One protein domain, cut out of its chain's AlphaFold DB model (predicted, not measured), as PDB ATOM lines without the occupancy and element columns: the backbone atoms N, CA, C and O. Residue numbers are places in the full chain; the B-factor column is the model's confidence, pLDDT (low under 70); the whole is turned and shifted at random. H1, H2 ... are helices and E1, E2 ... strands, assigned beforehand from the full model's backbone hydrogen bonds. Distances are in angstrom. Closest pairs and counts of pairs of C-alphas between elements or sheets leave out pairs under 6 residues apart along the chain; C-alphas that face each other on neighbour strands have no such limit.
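AT A GLANCE: This is residues 123 to 156 and 214 to 294 of the 294 residues of the protein "Hypothetical protein" of Micromonas pusilla (UniProt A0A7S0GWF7). One long helix, H3, makes most of the length of a rod, with the small two-stranded ribbon E1 and E2 packed along its later part, H1 and the short H2 near its first part, and H4 beyond its far end. Residues 286 to 294 fold back from H4. The printed part has 115 residues, with H1, E1, E2, H2, H3 and H4 in that order along the chain; the sheet E1 - E2 is antiparallel, and the class is mostly helix. The whole is loose, with a radius of gyration of the C-alphas of 19.1 A and spans of 62 by 26 by 19 A.

HOW THE PARTS SIT: H1, residues 132 to 140, touches H2, residues 226 to 229, closest at the C-alphas of Ala 138 and Thr 226, 4.8 A apart. H1 also touches residues 245 to 249 of H3, residues 238 to 267, closest at the C-alphas of Val 134 and Val 245, 6.3 A; their lines are only just about perpendicular, at 72 degrees. E1, residues 147 to 150, and E2, residues 217 to 220, are antiparallel neighbours at 168 degrees; N 148 and O 219 are within hydrogen-bond range at 2.9 A. The closest C-alphas of E1 and H3 are those of Ala 148 and Gly 259, 5.0 A apart. H2 and H3 are near each other. H4, residues 275 to 285, touches no helix. In H1, H3 and H4 every O i to N i+4 pair is within hydrogen-bond range; H2 is too short for such a pair.

IN THESE COORDINATES: H1 begins at C-alpha 132 (261.631, 232.170, 222.983) and measures 12.7 A; E1 measures 10.5 A, E2 10.3 A, H2 4.9 A, H3 43.4 A and H4 15.3 A, ending at C-alpha 285 (292.095, 209.444, 192.683).

THE WHOLE: The C-alphas farthest apart, of Asp 237 and Ala 284, are 62.9 A apart. Residues 157 to 213 are not printed, and C-alphas 156 and 214 are 9.8 A apart across the cut. Of the links that are printed whole, none is long. The pLDDT is under 70 at residues 123 to 126 and 152 to 156.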
ATOM      1  N   TYR A 123     265.279 211.509 212.411       58.91
ATOM      2  CA  TYR A 123     264.934 212.791 211.785       58.91
ATOM      3  C   TYR A 123     263.632 213.464 212.275       58.91
ATOM      4  O   TYR A 123     263.253 214.503 211.742       58.91
ATOM      5  N   ALA A 124     262.990 212.965 213.341       60.91
ATOM      6  CA  ALA A 124     261.876 213.666 213.981       60.91
ATOM      7  C   ALA A 124     262.360 214.932 214.711       60.91
ATOM      8  O   ALA A 124     263.397 214.917 215.379       60.91
ATOM      9  N   LEU A 125     261.597 216.022 214.610       64.00
ATOM     10  CA  LEU A 125     261.911 217.291 215.264       64.00
ATOM     11  C   LEU A 125     260.979 217.542 216.452       64.00
ATOM     12  O   LEU A 125     259.757 217.563 216.304       64.00
ATOM     13  N   PHE A 126     261.553 217.811 217.623       69.25
ATOM     14  CA  PHE A 126     260.802 218.047 218.860       69.25
ATOM     15  C   PHE A 126     260.840 219.524 219.246       69.25
ATOM     16  O   PHE A 126     261.596 219.928 220.115       69.25
ATOM     17  N   TRP A 127     260.037 220.361 218.597       76.06
ATOM     18  CA  TRP A 127     260.065 221.806 218.840       76.06
ATOM     19  C   TRP A 127     259.324 222.190 220.138       76.06
ATOM     20  O   TRP A 127     258.196 221.740 220.348       76.06
ATOM     21  N   PRO A 128     259.898 223.046 221.006       71.88
ATOM     22  CA  PRO A 128     259.239 223.496 222.228       71.88
ATOM     23  C   PRO A 128     257.983 224.314 221.906       71.88
ATOM     24  O   PRO A 128     257.895 224.974 220.874       71.88
ATOM     25  N   SER A 129     257.002 224.347 222.810       71.62
ATOM     26  CA  SER A 129     255.769 225.113 222.567       71.62
ATOM     27  C   SER A 129     255.943 226.635 222.661       71.62
ATOM     28  O   SER A 129     255.023 227.377 222.326       71.62
ATOM     29  N   LYS A 130     257.110 227.121 223.111       76.12
ATOM     30  CA  LYS A 130     257.395 228.552 223.295       76.12
ATOM     31  C   LYS A 130     258.474 229.038 222.309       76.12
ATOM     32  O   LYS A 130     259.592 228.518 222.357       76.12
ATOM     33  N   PRO A 131     258.209 230.072 221.487       83.94
ATOM     34  CA  PRO A 131     259.144 230.598 220.484       83.94
ATOM     35  C   PRO A 131     260.180 231.581 221.074       83.94
ATOM     36  O   PRO A 131     260.439 232.657 220.531       83.94
ATOM     37  N   GLU A 132     260.789 231.239 222.211       84.81
ATOM     38  CA  GLU A 132     261.631 232.170 222.983       84.81
ATOM     39  C   GLU A 132     262.909 232.594 222.246       84.81
ATOM     40  O   GLU A 132     263.350 233.740 222.363       84.81
ATOM     41  N   PHE A 133     263.503 231.701 221.447       89.81
ATOM     42  CA  PHE A 133     264.727 232.033 220.713       89.81
ATOM     43  C   PHE A 133     264.478 233.071 219.611       89.81
ATOM     44  O   PHE A 133     265.366 233.873 219.334       89.81
ATOM     45  N   VAL A 134     263.275 233.101 219.021       93.31
ATOM     46  CA  VAL A 134     262.902 234.087 217.993       93.31
ATOM     47  C   VAL A 134     262.828 235.477 218.613       93.31
ATOM     48  O   VAL A 134     263.418 236.417 218.083       93.31
ATOM     49  N   ARG A 135     262.178 235.599 219.779       91.81
ATOM     50  CA  ARG A 135     262.118 236.860 220.538       91.81
ATOM     51  C   ARG A 135     263.513 237.342 220.924       91.81
ATOM     52  O   ARG A 135     263.817 238.527 220.806       91.81
ATOM     53  N   MET A 136     264.380 236.422 221.354       92.94
ATOM     54  CA  MET A 136     265.761 236.754 221.703       92.94
ATOM     55  C   MET A 136     266.569 237.208 220.481       92.94
ATOM     56  O   MET A 136     267.245 238.232 220.544       92.94
ATOM     57  N   ALA A 137     266.465 236.495 219.359       93.81
ATOM     58  CA  ALA A 137     267.125 236.873 218.114       93.81
ATOM     59  C   ALA A 137     266.663 238.258 217.640       93.81
ATOM     60  O   ALA A 137     267.506 239.113 217.378       93.81
ATOM     61  N   ALA A 138     265.350 238.515 217.643       93.94
ATOM     62  CA  ALA A 138     264.765 239.811 217.304       93.94
ATOM     63  C   ALA A 138     265.294 240.944 218.189       93.94
ATOM     64  O   ALA A 138     265.701 241.987 217.679       93.94
ATOM     65  N   ARG A 139     265.375 240.720 219.507       92.31
ATOM     66  CA  ARG A 139     265.916 241.697 220.465       92.31
ATOM     67  C   ARG A 139     267.359 242.103 220.156       92.31
ATOM     68  O   ARG A 139     267.732 243.244 220.411       92.31
ATOM     69  N   HIS A 140     268.161 241.177 219.638       94.62
ATOM     70  CA  HIS A 140     269.558 241.414 219.269       94.62
ATOM     71  C   HIS A 140     269.748 241.735 217.779       94.62
ATOM     72  O   HIS A 140     270.876 241.942 217.346       94.62
ATOM     73  N   GLY A 141     268.669 241.773 216.987       94.56
ATOM     74  CA  GLY A 141     268.743 241.921 215.533       94.56
ATOM     75  C   GLY A 141     269.522 240.795 214.842       94.56
ATOM     76  O   GLY A 141     270.075 241.013 213.766       94.56
ATOM     77  N   ALA A 142     269.593 239.612 215.455       95.88
ATOM     78  CA  ALA A 142     270.382 238.489 214.963       95.88
ATOM     79  C   ALA A 142     269.783 237.885 213.681       95.88
ATOM     80  O   ALA A 142     268.567 237.890 213.472       95.88
ATOM     81  N   VAL A 143     270.631 237.319 212.826       96.81
ATOM     82  CA  VAL A 143     270.179 236.571 211.649       96.81
ATOM     83  C   VAL A 143     269.965 235.118 212.051       96.81
ATOM     84  O   VAL A 143     270.874 234.484 212.582       96.81
ATOM     85  N   ILE A 144     268.772 234.588 211.794       96.38
ATOM     86  CA  ILE A 144     268.489 233.164 211.989       96.38
ATOM     87  C   ILE A 144     268.702 232.464 210.649       96.38
ATOM     88  O   ILE A 144     268.096 232.845 209.651       96.38
ATOM     89  N   VAL A 145     269.544 231.434 210.618       96.31
ATOM     90  CA  VAL A 145     269.727 230.573 209.442       96.31
ATOM     91  C   VAL A 145     269.246 229.173 209.817       96.31
ATOM     92  O   VAL A 145     269.935 228.497 210.581       96.31
ATOM     93  N   PRO A 146     268.066 228.731 209.336       94.19
ATOM     94  CA  PRO A 146     267.632 227.350 209.511       94.19
ATOM     95  C   PRO A 146     268.667 226.405 208.903       94.19
ATOM     96  O   PRO A 146     269.216 226.690 207.840       94.19
ATOM     97  N   PHE A 147     268.943 225.290 209.560       91.81
ATOM     98  CA  PHE A 147     269.978 224.357 209.137       91.81
ATOM     99  C   PHE A 147     269.514 222.924 209.364       91.81
ATOM    100  O   PHE A 147     268.948 222.619 210.411       91.81
ATOM    101  N   ALA A 148     269.778 222.062 208.387       90.06
ATOM    102  CA  ALA A 148     269.507 220.636 208.454       90.06
ATOM    103  C   ALA A 148     270.798 219.838 208.268       90.06
ATOM    104  O   ALA A 148     271.659 220.207 207.462       90.06
ATOM    105  N   ALA A 149     270.900 218.728 208.995       86.44
ATOM    106  CA  ALA A 149     272.010 217.792 208.928       86.44
ATOM    107  C   ALA A 149     271.480 216.357 208.824       86.44
ATOM    108  O   ALA A 149     270.560 215.984 209.549       86.44
ATOM    109  N   VAL A 150     272.073 215.553 207.944       84.12
ATOM    110  CA  VAL A 150     271.704 214.147 207.704       84.12
ATOM    111  C   VAL A 150     272.972 213.285 207.665       84.12
ATOM    112  O   VAL A 150     274.016 213.752 207.215       84.12
ATOM    113  N   GLY A 151     272.892 212.047 208.165       74.56
ATOM    114  CA  GLY A 151     274.005 211.079 208.227       74.56
ATOM    115  C   GLY A 151     274.539 210.820 209.642       74.56
ATOM    116  O   GLY A 151     274.967 209.713 209.952       74.56
ATOM    117  N   ALA A 152     274.421 211.791 210.557       66.38
ATOM    118  CA  ALA A 152     274.843 211.615 211.952       66.38
ATOM    119  C   ALA A 152     274.041 210.543 212.701       66.38
ATOM    120  O   ALA A 152     274.608 209.772 213.470       66.38
ATOM    121  N   GLU A 153     272.735 210.478 212.439       57.34
ATOM    122  CA  GLU A 153     271.817 209.500 213.036       57.34
ATOM    123  C   GLU A 153     271.877 208.124 212.350       57.34
ATOM    124  O   GLU A 153     271.217 207.181 212.786       57.34
ATOM    125  N   ASP A 154     272.659 207.987 211.275       56.50
ATOM    126  CA  ASP A 154     272.841 206.728 210.543       56.50
ATOM    127  C   ASP A 154     274.133 205.999 210.924       56.50
ATOM    128  O   ASP A 154     274.221 204.783 210.769       56.50
ATOM    129  N   GLY A 155     275.078 206.703 211.556       49.66
ATOM    130  CA  GLY A 155     276.260 206.108 212.187       49.66
ATOM    131  C   GLY A 155     275.972 205.340 213.483       49.66
ATOM    132  O   GLY A 155     276.900 204.822 214.097       49.66
ATOM    133  N   PHE A 156     274.712 205.260 213.921       46.28
ATOM    134  CA  PHE A 156     274.307 204.602 215.161       46.28
ATOM    135  C   PHE A 156     272.914 203.968 215.021       46.28
ATOM    136  O   PHE A 156     271.986 204.603 214.521       46.28
ATOM    137  N   GLU A 214     278.349 206.986 207.881       71.44
ATOM    138  CA  GLU A 214     278.033 207.444 206.529       71.44
ATOM    139  C   GLU A 214     278.483 208.903 206.334       71.44
ATOM    140  O   GLU A 214     278.871 209.602 207.276       71.44
ATOM    141  N   ARG A 215     278.468 209.381 205.086       80.88
ATOM    142  CA  ARG A 215     278.789 210.781 204.781       80.88
ATOM    143  C   ARG A 215     277.772 211.722 205.445       80.88
ATOM    144  O   ARG A 215     276.568 211.496 205.385       80.88
ATOM    145  N   TYR A 216     278.270 212.804 206.041       85.06
ATOM    146  CA  TYR A 216     277.441 213.857 206.623       85.06
ATOM    147  C   TYR A 216     277.075 214.891 205.560       85.06
ATOM    148  O   TYR A 216     277.955 215.418 204.875       85.06
ATOM    149  N   TYR A 217     275.791 215.222 205.470       89.44
ATOM    150  CA  TYR A 217     275.288 216.258 204.575       89.44
ATOM    151  C   TYR A 217     274.651 217.380 205.371       89.44
ATOM    152  O   TYR A 217     273.992 217.149 206.383       89.44
ATOM    153  N   PHE A 218     274.825 218.597 204.870       91.62
ATOM    154  CA  PHE A 218     274.409 219.815 205.536       91.62
ATOM    155  C   PHE A 218     273.720 220.741 204.537       91.62
ATOM    156  O   PHE A 218     274.256 220.993 203.458       91.62
ATOM    157  N   LYS A 219     272.547 221.268 204.898       92.06
ATOM    158  CA  LYS A 219     271.799 222.251 204.099       92.06
ATOM    159  C   LYS A 219     271.490 223.461 204.965       92.06
ATOM    160  O   LYS A 219     270.825 223.349 205.992       92.06
ATOM    161  N   PHE A 220     271.963 224.623 204.525       94.25
ATOM    162  CA  PHE A 220     271.608 225.910 205.111       94.25
ATOM    163  C   PHE A 220     270.412 226.488 204.355       94.25
ATOM    164  O   PHE A 220     270.427 226.600 203.129       94.25
ATOM    165  N   GLY A 221     269.361 226.818 205.094       92.88
ATOM    166  CA  GLY A 221     268.152 227.442 204.583       92.88
ATOM    167  C   GLY A 221     268.324 228.939 204.336       92.88
ATOM    168  O   GLY A 221     269.384 229.533 204.540       92.88
ATOM    169  N   LYS A 222     267.235 229.576 203.904       95.12
ATOM    170  CA  LYS A 222     267.210 231.018 203.654       95.12
ATOM    171  C   LYS A 222     267.419 231.798 204.967       95.12
ATOM    172  O   LYS A 222     266.670 231.561 205.915       95.12
ATOM    173  N   PRO A 223     268.356 232.763 205.020       96.81
ATOM    174  CA  PRO A 223     268.531 233.618 206.189       96.81
ATOM    175  C   PRO A 223     267.283 234.455 206.501       96.81
ATOM    176  O   PRO A 223     266.652 235.020 205.604       96.81
ATOM    177  N   ILE A 224     266.964 234.570 207.789       96.25
ATOM    178  CA  ILE A 224     265.859 235.357 208.337       96.25
ATOM    179  C   ILE A 224     266.452 236.530 209.123       96.25
ATOM    180  O   ILE A 224     267.022 236.364 210.203       96.25
ATOM    181  N   TYR A 225     266.305 237.737 208.577       96.62
ATOM    182  CA  TYR A 225     266.853 238.969 209.145       96.62
ATOM    183  C   TYR A 225     265.897 239.565 210.181       96.62
ATOM    184  O   TYR A 225     265.031 240.386 209.865       96.62
ATOM    185  N   THR A 226     266.037 239.156 211.443       94.94
ATOM    186  CA  THR A 226     265.097 239.574 212.497       94.94
ATOM    187  C   THR A 226     265.126 241.083 212.759       94.94
ATOM    188  O   THR A 226     264.075 241.673 212.997       94.94
ATOM    189  N   GLY A 227     266.280 241.745 212.618       92.69
ATOM    190  CA  GLY A 227     266.385 243.202 212.776       92.69
ATOM    191  C   GLY A 227     265.526 243.997 211.780       92.69
ATOM    192  O   GLY A 227     265.015 245.067 212.113       92.69
ATOM    193  N   GLU A 228     265.309 243.460 210.576       92.00
ATOM    194  CA  GLU A 228     264.415 244.055 209.575       92.00
ATOM    195  C   GLU A 228     262.951 243.697 209.840       92.00
ATOM    196  O   GLU A 228     262.056 244.541 209.716       92.00
ATOM    197  N   LEU A 229     262.693 242.442 210.219       89.88
ATOM    198  CA  LEU A 229     261.348 241.946 210.502       89.88
ATOM    199  C   LEU A 229     260.710 242.676 211.685       89.88
ATOM    200  O   LEU A 229     259.585 243.153 211.536       89.88
ATOM    201  N   PHE A 230     261.459 242.847 212.775       91.31
ATOM    202  CA  PHE A 230     261.025 243.431 214.050       91.31
ATOM    203  C   PHE A 230     261.493 244.884 214.242       91.31
ATOM    204  O   PHE A 230     261.587 245.385 215.360       91.31
ATOM    205  N   SER A 231     261.812 245.590 213.152       87.75
ATOM    206  CA  SER A 231     262.291 246.972 213.230       87.75
ATOM    207  C   SER A 231     261.267 247.897 213.896       87.75
ATOM    208  O   SER A 231     260.107 247.950 213.484       87.75
ATOM    209  N   ALA A 232     261.725 248.742 214.828       78.81
ATOM    210  CA  ALA A 232     260.899 249.770 215.476       78.81
ATOM    211  C   ALA A 232     260.198 250.714 214.475       78.81
ATOM    212  O   ALA A 232     259.141 251.273 214.772       78.81
ATOM    213  N   LYS A 233     260.739 250.859 213.255       80.56
ATOM    214  CA  LYS A 233     260.118 251.642 212.172       80.56
ATOM    215  C   LYS A 233     258.753 251.101 211.742       80.56
ATOM    216  O   LYS A 233     257.936 251.879 211.259       80.56
ATOM    217  N   LYS A 234     258.496 249.801 211.918       83.62
ATOM    218  CA  LYS A 234     257.234 249.160 211.528       83.62
ATOM    219  C   LYS A 234     256.081 249.424 212.498       83.62
ATOM    220  O   LYS A 234     254.949 249.149 212.124       83.62
ATOM    221  N   LYS A 235     256.351 249.972 213.696       83.88
ATOM    222  CA  LYS A 235     255.341 250.298 214.726       83.88
ATOM    223  C   LYS A 235     254.320 249.167 214.942       83.88
ATOM    224  O   LYS A 235     253.117 249.407 214.911       83.88
ATOM    225  N   LEU A 236     254.810 247.940 215.110       86.69
ATOM    226  CA  LEU A 236     253.968 246.782 215.408       86.69
ATOM    227  C   LEU A 236     253.326 246.956 216.791       86.69
ATOM    228  O   LEU A 236     253.989 247.405 217.724       86.69
ATOM    229  N   ASP A 237     252.044 246.615 216.908       92.19
ATOM    230  CA  ASP A 237     251.417 246.424 218.214       92.19
ATOM    231  C   ASP A 237     251.798 245.053 218.803       92.19
ATOM    232  O   ASP A 237     252.370 244.197 218.124       92.19
ATOM    233  N   GLU A 238     251.486 244.844 220.083       89.62
ATOM    234  CA  GLU A 238     251.854 243.623 220.811       89.62
ATOM    235  C   GLU A 238     251.267 242.350 220.171       89.62
ATOM    236  O   GLU A 238     251.921 241.305 220.130       89.62
ATOM    237  N   ALA A 239     250.052 242.432 219.619       92.75
ATOM    238  CA  ALA A 239     249.390 241.296 218.986       92.75
ATOM    239  C   ALA A 239     250.024 240.947 217.629       92.75
ATOM    240  O   ALA A 239     250.208 239.768 217.315       92.75
ATOM    241  N   ALA A 240     250.374 241.953 216.830       92.12
ATOM    242  CA  ALA A 240     251.049 241.789 215.552       92.12
ATOM    243  C   ALA A 240     252.486 241.287 215.740       92.12
ATOM    244  O   ALA A 240     252.923 240.410 214.997       92.12
ATOM    245  N   GLU A 241     253.198 241.778 216.758       91.88
ATOM    246  CA  GLU A 241     254.522 241.265 217.115       91.88
ATOM    247  C   GLU A 241     254.448 239.791 217.530       91.88
ATOM    248  O   GLU A 241     255.226 238.978 217.033       91.88
ATOM    249  N   ALA A 242     253.485 239.417 218.379       91.56
ATOM    250  CA  ALA A 242     253.296 238.025 218.780       91.56
ATOM    251  C   ALA A 242     253.014 237.103 217.580       91.56
ATOM    252  O   ALA A 242     253.641 236.052 217.470       91.56
ATOM    253  N   ARG A 243     252.151 237.524 216.644       93.88
ATOM    254  CA  ARG A 243     251.891 236.772 215.401       93.88
ATOM    255  C   ARG A 243     253.141 236.628 214.543       93.88
ATOM    256  O   ARG A 243     253.430 235.533 214.079       93.88
ATOM    257  N   LEU A 244     253.913 237.702 214.377       94.69
ATOM    258  CA  LEU A 244     255.146 237.671 213.591       94.69
ATOM    259  C   LEU A 244     256.205 236.751 214.217       94.69
ATOM    260  O   LEU A 244     256.946 236.080 213.495       94.69
ATOM    261  N   VAL A 245     256.277 236.695 215.551       94.56
ATOM    262  CA  VAL A 245     257.118 235.728 216.271       94.56
ATOM    263  C   VAL A 245     256.686 234.298 215.950       94.56
ATOM    264  O   VAL A 245     257.540 233.485 215.596       94.56
ATOM    265  N   ASP A 246     255.388 234.000 216.030       93.12
ATOM    266  CA  ASP A 246     254.851 232.662 215.757       93.12
ATOM    267  C   ASP A 246     255.065 232.252 214.287       93.12
ATOM    268  O   ASP A 246     255.497 231.132 214.009       93.12
ATOM    269  N   GLU A 247     254.857 233.171 213.342       95.00
ATOM    270  CA  GLU A 247     255.131 232.966 211.913       95.00
ATOM    271  C   GLU A 247     256.621 232.718 211.647       95.00
ATOM    272  O   GLU A 247     256.982 231.803 210.908       95.00
ATOM    273  N   THR A 248     257.502 233.496 212.282       95.31
ATOM    274  CA  THR A 248     258.957 233.323 212.153       95.31
ATOM    275  C   THR A 248     259.401 231.978 212.727       95.31
ATOM    276  O   THR A 248     260.241 231.297 212.136       95.31
ATOM    277  N   TYR A 249     258.824 231.569 213.857       93.19
ATOM    278  CA  TYR A 249     259.074 230.267 214.465       93.19
ATOM    279  C   TYR A 249     258.636 229.118 213.550       93.19
ATOM    280  O   TYR A 249     259.416 228.198 213.295       93.19
ATOM    281  N   ALA A 250     257.426 229.209 212.990       92.12
ATOM    282  CA  ALA A 250     256.909 228.241 212.028       92.12
ATOM    283  C   ALA A 250     257.773 228.172 210.758       92.12
ATOM    284  O   ALA A 250     258.059 227.079 210.274       92.12
ATOM    285  N   ALA A 251     258.253 229.314 210.258       93.50
ATOM    286  CA  ALA A 251     259.149 229.372 209.106       93.50
ATOM    287  C   ALA A 251     260.514 228.723 209.389       93.50
ATOM    288  O   ALA A 251     261.045 228.022 208.529       93.50
ATOM    289  N   CYS A 252     261.072 228.912 210.592       93.62
ATOM    290  CA  CYS A 252     262.298 228.222 211.004       93.62
ATOM    291  C   CYS A 252     262.093 226.707 211.004       93.62
ATOM    292  O   CYS A 252     262.904 225.983 210.432       93.62
ATOM    293  N   ARG A 253     260.991 226.244 211.606       90.69
ATOM    294  CA  ARG A 253     260.637 224.825 211.654       90.69
ATOM    295  C   ARG A 253     260.484 224.228 210.257       90.69
ATOM    296  O   ARG A 253     261.177 223.266 209.945       90.69
ATOM    297  N   ALA A 254     259.659 224.841 209.412       91.19
ATOM    298  CA  ALA A 254     259.441 224.386 208.042       91.19
ATOM    299  C   ALA A 254     260.741 224.373 207.219       91.19
ATOM    300  O   ALA A 254     260.961 223.464 206.428       91.19
ATOM    301  N   GLY A 255     261.634 225.350 207.427       92.56
ATOM    302  CA  GLY A 255     262.930 225.397 206.750       92.56
ATOM    303  C   GLY A 255     263.886 224.267 207.152       92.56
ATOM    304  O   GLY A 255     264.657 223.804 206.314       92.56
ATOM    305  N   VAL A 256     263.838 223.813 208.411       90.75
ATOM    306  CA  VAL A 256     264.605 222.639 208.864       90.75
ATOM    307  C   VAL A 256     263.990 221.348 208.317       90.75
ATOM    308  O   VAL A 256     264.734 220.518 207.805       90.75
ATOM    309  N   GLU A 257     262.661 221.205 208.363       90.12
ATOM    310  CA  GLU A 257     261.933 220.043 207.815       90.12
ATOM    311  C   GLU A 257     262.212 219.875 206.308       90.12
ATOM    312  O   GLU A 257     262.716 218.834 205.893       90.12
ATOM    313  N   ASP A 258     262.046 220.937 205.510       92.44
ATOM    314  CA  ASP A 258     262.404 220.951 204.078       92.44
ATOM    315  C   ASP A 258     263.901 220.685 203.843       92.44
ATOM    316  O   ASP A 258     264.312 220.069 202.858       92.44
ATOM    317  N   GLY A 259     264.754 221.167 204.749       92.50
ATOM    318  CA  GLY A 259     266.181 220.874 204.753       92.50
ATOM    319  C   GLY A 259     266.467 219.377 204.841       92.50
ATOM    320  O   GLY A 259     267.228 218.854 204.027       92.50
ATOM    321  N   ILE A 260     265.845 218.710 205.810       89.50
ATOM    322  CA  ILE A 260     265.987 217.274 206.057       89.50
ATOM    323  C   ILE A 260     265.424 216.475 204.882       89.50
ATOM    324  O   ILE A 260     266.146 215.649 204.328       89.50
ATOM    325  N   ASP A 261     264.186 216.750 204.465       91.12
ATOM    326  CA  ASP A 261     263.519 216.013 203.383       91.12
ATOM    327  C   ASP A 261     264.330 216.075 202.088       91.12
ATOM    328  O   ASP A 261     264.604 215.056 201.449       91.12
ATOM    329  N   TRP A 262     264.801 217.274 201.737       93.69
ATOM    330  CA  TRP A 262     265.638 217.469 200.560       93.69
ATOM    331  C   TRP A 262     266.957 216.693 200.654       93.69
ATOM    332  O   TRP A 262     267.358 216.047 199.686       93.69
ATOM    333  N   LEU A 263     267.622 216.716 201.817       92.88
ATOM    334  CA  LEU A 263     268.875 215.987 202.035       92.88
ATOM    335  C   LEU A 263     268.680 214.468 201.974       92.88
ATOM    336  O   LEU A 263     269.532 213.775 201.418       92.88
ATOM    337  N   LEU A 264     267.571 213.952 202.508       89.75
ATOM    338  CA  LEU A 264     267.226 212.529 202.458       89.75
ATOM    339  C   LEU A 264     266.987 212.044 201.023       89.75
ATOM    340  O   LEU A 264     267.410 210.939 200.682       89.75
ATOM    341  N   VAL A 265     266.359 212.867 200.179       91.94
ATOM    342  CA  VAL A 265     266.214 212.569 198.746       91.94
ATOM    343  C   VAL A 265     267.571 212.640 198.057       91.94
ATOM    344  O   VAL A 265     267.979 211.689 197.394       91.94
ATOM    345  N   LYS A 266     268.315 213.731 198.249       91.44
ATOM    346  CA  LYS A 266     269.557 213.963 197.508       91.44
ATOM    347  C   LYS A 266     270.669 212.988 197.838       91.44
ATOM    348  O   LYS A 266     271.356 212.532 196.931       91.44
ATOM    349  N   ARG A 267     270.803 212.582 199.100       88.94
ATOM    350  CA  ARG A 267     271.787 211.559 199.478       88.94
ATOM    351  C   ARG A 267     271.542 210.211 198.800       88.94
ATOM    352  O   ARG A 267     272.484 209.444 198.674       88.94
ATOM    353  N   SER A 268     270.307 209.911 198.378       87.81
ATOM    354  CA  SER A 268     270.018 208.670 197.642       87.81
ATOM    355  C   SER A 268     270.636 208.666 196.238       87.81
ATOM    356  O   SER A 268     270.799 207.605 195.645       87.81
ATOM    357  N   GLU A 269     271.020 209.843 195.735       89.81
ATOM    358  CA  GLU A 269     271.752 210.029 194.482       89.81
ATOM    359  C   GLU A 269     273.282 209.980 194.693       89.81
ATOM    360  O   GLU A 269     274.014 210.075 193.709       89.81
ATOM    361  N   ASP A 270     273.794 209.860 195.933       89.38
ATOM    362  CA  ASP A 270     275.242 209.841 196.197       89.38
ATOM    363  C   ASP A 270     275.857 208.455 195.899       89.38
ATOM    364  O   ASP A 270     275.624 207.503 196.651       89.38
ATOM    365  N   PRO A 271     276.708 208.324 194.859       84.19
ATOM    366  CA  PRO A 271     277.382 207.065 194.525       84.19
ATOM    367  C   PRO A 271     278.426 206.628 195.569       84.19
ATOM    368  O   PRO A 271     278.908 205.498 195.521       84.19
ATOM    369  N   PHE A 272     278.801 207.520 196.488       84.69
ATOM    370  CA  PHE A 272     279.794 207.309 197.540       84.69
ATOM    371  C   PHE A 272     279.200 207.503 198.941       84.69
ATOM    372  O   PHE A 272     279.931 207.870 199.870       84.69
ATOM    373  N   LEU A 273     277.893 207.251 199.101       78.62
ATOM    374  CA  LEU A 273     277.222 207.229 200.406       78.62
ATOM    375  C   LEU A 273     277.952 206.274 201.370       78.62
ATOM    376  O   LEU A 273     278.338 206.670 202.477       78.62
ATOM    377  N   ASP A 274     278.243 205.065 200.887       72.62
ATOM    378  CA  ASP A 274     278.963 204.030 201.622       72.62
ATOM    379  C   ASP A 274     280.462 204.336 201.751       72.62
ATOM    380  O   ASP A 274     281.175 204.664 200.797       72.62
ATOM    381  N   THR A 275     280.969 204.181 202.971       72.88
ATOM    382  CA  THR A 275     282.360 204.485 203.341       72.88
ATOM    383  C   THR A 275     283.414 203.637 202.620       72.88
ATOM    384  O   THR A 275     284.414 204.209 202.186       72.88
ATOM    385  N   PRO A 276     283.226 202.317 202.426       73.50
ATOM    386  CA  PRO A 276     284.189 201.472 201.719       73.50
ATOM    387  C   PRO A 276     284.520 201.954 200.295       73.50
ATOM    388  O   PRO A 276     285.685 202.205 199.983       73.50
ATOM    389  N   GLY A 277     283.505 202.151 199.443       76.56
ATOM    390  CA  GLY A 277     283.699 202.584 198.052       76.56
ATOM    391  C   GLY A 277     284.286 203.993 197.952       76.56
ATOM    392  O   GLY A 277     285.146 204.258 197.107       76.56
ATOM    393  N   ARG A 278     283.888 204.874 198.876       82.56
ATOM    394  CA  ARG A 278     284.434 206.226 199.002       82.56
ATOM    395  C   ARG A 278     285.932 206.221 199.280       82.56
ATOM    396  O   ARG A 278     286.683 206.844 198.538       82.56
ATOM    397  N   VAL A 279     286.371 205.497 200.309       77.25
ATOM    398  CA  VAL A 279     287.784 205.462 200.722       77.25
ATOM    399  C   VAL A 279     288.680 204.949 199.594       77.25
ATOM    400  O   VAL A 279     289.743 205.514 199.347       77.25
ATOM    401  N   ILE A 280     288.237 203.925 198.864       78.81
ATOM    402  CA  ILE A 280     288.986 203.390 197.721       78.81
ATOM    403  C   ILE A 280     289.098 204.426 196.604       78.81
ATOM    404  O   ILE A 280     290.182 204.615 196.051       78.81
ATOM    405  N   TRP A 281     288.000 205.106 196.269       84.12
ATOM    406  CA  TRP A 281     288.016 206.136 195.233       84.12
ATOM    407  C   TRP A 281     288.927 207.304 195.613       84.12
ATOM    408  O   TRP A 281     289.700 207.774 194.780       84.12
ATOM    409  N   GLU A 282     288.874 207.757 196.865       85.44
ATOM    410  CA  GLU A 282     289.710 208.857 197.358       85.44
ATOM    411  C   GLU A 282     291.192 208.471 197.367       85.44
ATOM    412  O   GLU A 282     292.033 209.246 196.909       85.44
ATOM    413  N   ALA A 283     291.513 207.240 197.777       80.25
ATOM    414  CA  ALA A 283     292.871 206.705 197.726       80.25
ATOM    415  C   ALA A 283     293.396 206.560 196.284       80.25
ATOM    416  O   ALA A 283     294.551 206.887 196.018       80.25
ATOM    417  N   ALA A 284     292.557 206.100 195.348       83.25
ATOM    418  CA  ALA A 284     292.932 205.921 193.942       83.25
ATOM    419  C   ALA A 284     293.099 207.249 193.193       83.25
ATOM    420  O   ALA A 284     294.009 207.412 192.382       83.25
ATOM    421  N   SER A 285     292.178 208.184 193.426       86.62
ATOM    422  CA  SER A 285     292.095 209.444 192.683       86.62
ATOM    423  C   SER A 285     292.924 210.569 193.305       86.62
ATOM    424  O   SER A 285     293.198 211.563 192.627       86.62
ATOM    425  N   GLY A 286     293.275 210.449 194.592       87.38
ATOM    426  CA  GLY A 286     293.888 211.516 195.383       87.38
ATOM    427  C   GLY A 286     292.984 212.738 195.580       87.38
ATOM    428  O   GLY A 286     293.473 213.814 195.925       87.38
ATOM    429  N   LYS A 287     291.681 212.614 195.310       87.06
ATOM    430  CA  LYS A 287     290.685 213.687 195.416       87.06
ATOM    431  C   LYS A 287     289.606 213.286 196.415       87.06
ATOM    432  O   LYS A 287     289.440 212.109 196.696       87.06
ATOM    433  N   GLN A 288     288.848 214.258 196.914       85.19
ATOM    434  CA  GLN A 288     287.635 213.984 197.686       85.19
ATOM    435  C   GLN A 288     286.557 213.400 196.767       85.19
ATOM    436  O   GLN A 288     286.318 213.945 195.683       85.19
ATOM    437  N   ALA A 289     285.916 212.308 197.189       86.44
ATOM    438  CA  ALA A 289     284.898 211.643 196.389       86.44
ATOM    439  C   ALA A 289     283.732 212.589 196.119       86.44
ATOM    440  O   ALA A 289     283.238 213.215 197.065       86.44
ATOM    441  N   PRO A 290     283.270 212.700 194.862       88.19
ATOM    442  CA  PRO A 290     282.143 213.554 194.542       88.19
ATOM    443  C   PRO A 290     280.885 213.071 195.272       88.19
ATOM    444  O   PRO A 290     280.826 211.966 195.809       88.19
ATOM    445  N   THR A 291     279.890 213.941 195.312       88.62
ATOM    446  CA  THR A 291     278.538 213.651 195.796       88.62
ATOM    447  C   THR A 291     277.548 214.027 194.687       88.62
ATOM    448  O   THR A 291     277.947 214.215 193.534       88.62
ATOM    449  N   PHE A 292     276.268 214.154 195.016       88.06
ATOM    450  CA  PHE A 292     275.241 214.726 194.155       88.06
ATOM    451  C   PHE A 292     275.478 216.217 193.851       88.06
ATOM    452  O   PHE A 292     276.142 216.944 194.595       88.06
ATOM    453  N   THR A 293     274.876 216.703 192.768       84.00
ATOM    454  CA  THR A 293     274.844 218.138 192.456       84.00
ATOM    455  C   THR A 293     273.733 218.827 193.266       84.00
ATOM    456  O   THR A 293     272.602 218.321 193.242       84.00
ATOM    457  N   PRO A 294     274.026 219.939 193.978       76.50
ATOM    458  CA  PRO A 294     273.032 220.713 194.726       76.50
ATOM    459  C   PRO A 294     271.929 221.327 193.860       76.50
ATOM    460  O   PRO A 294     272.205 221.665 192.686       76.50
TER     461      PRO A 294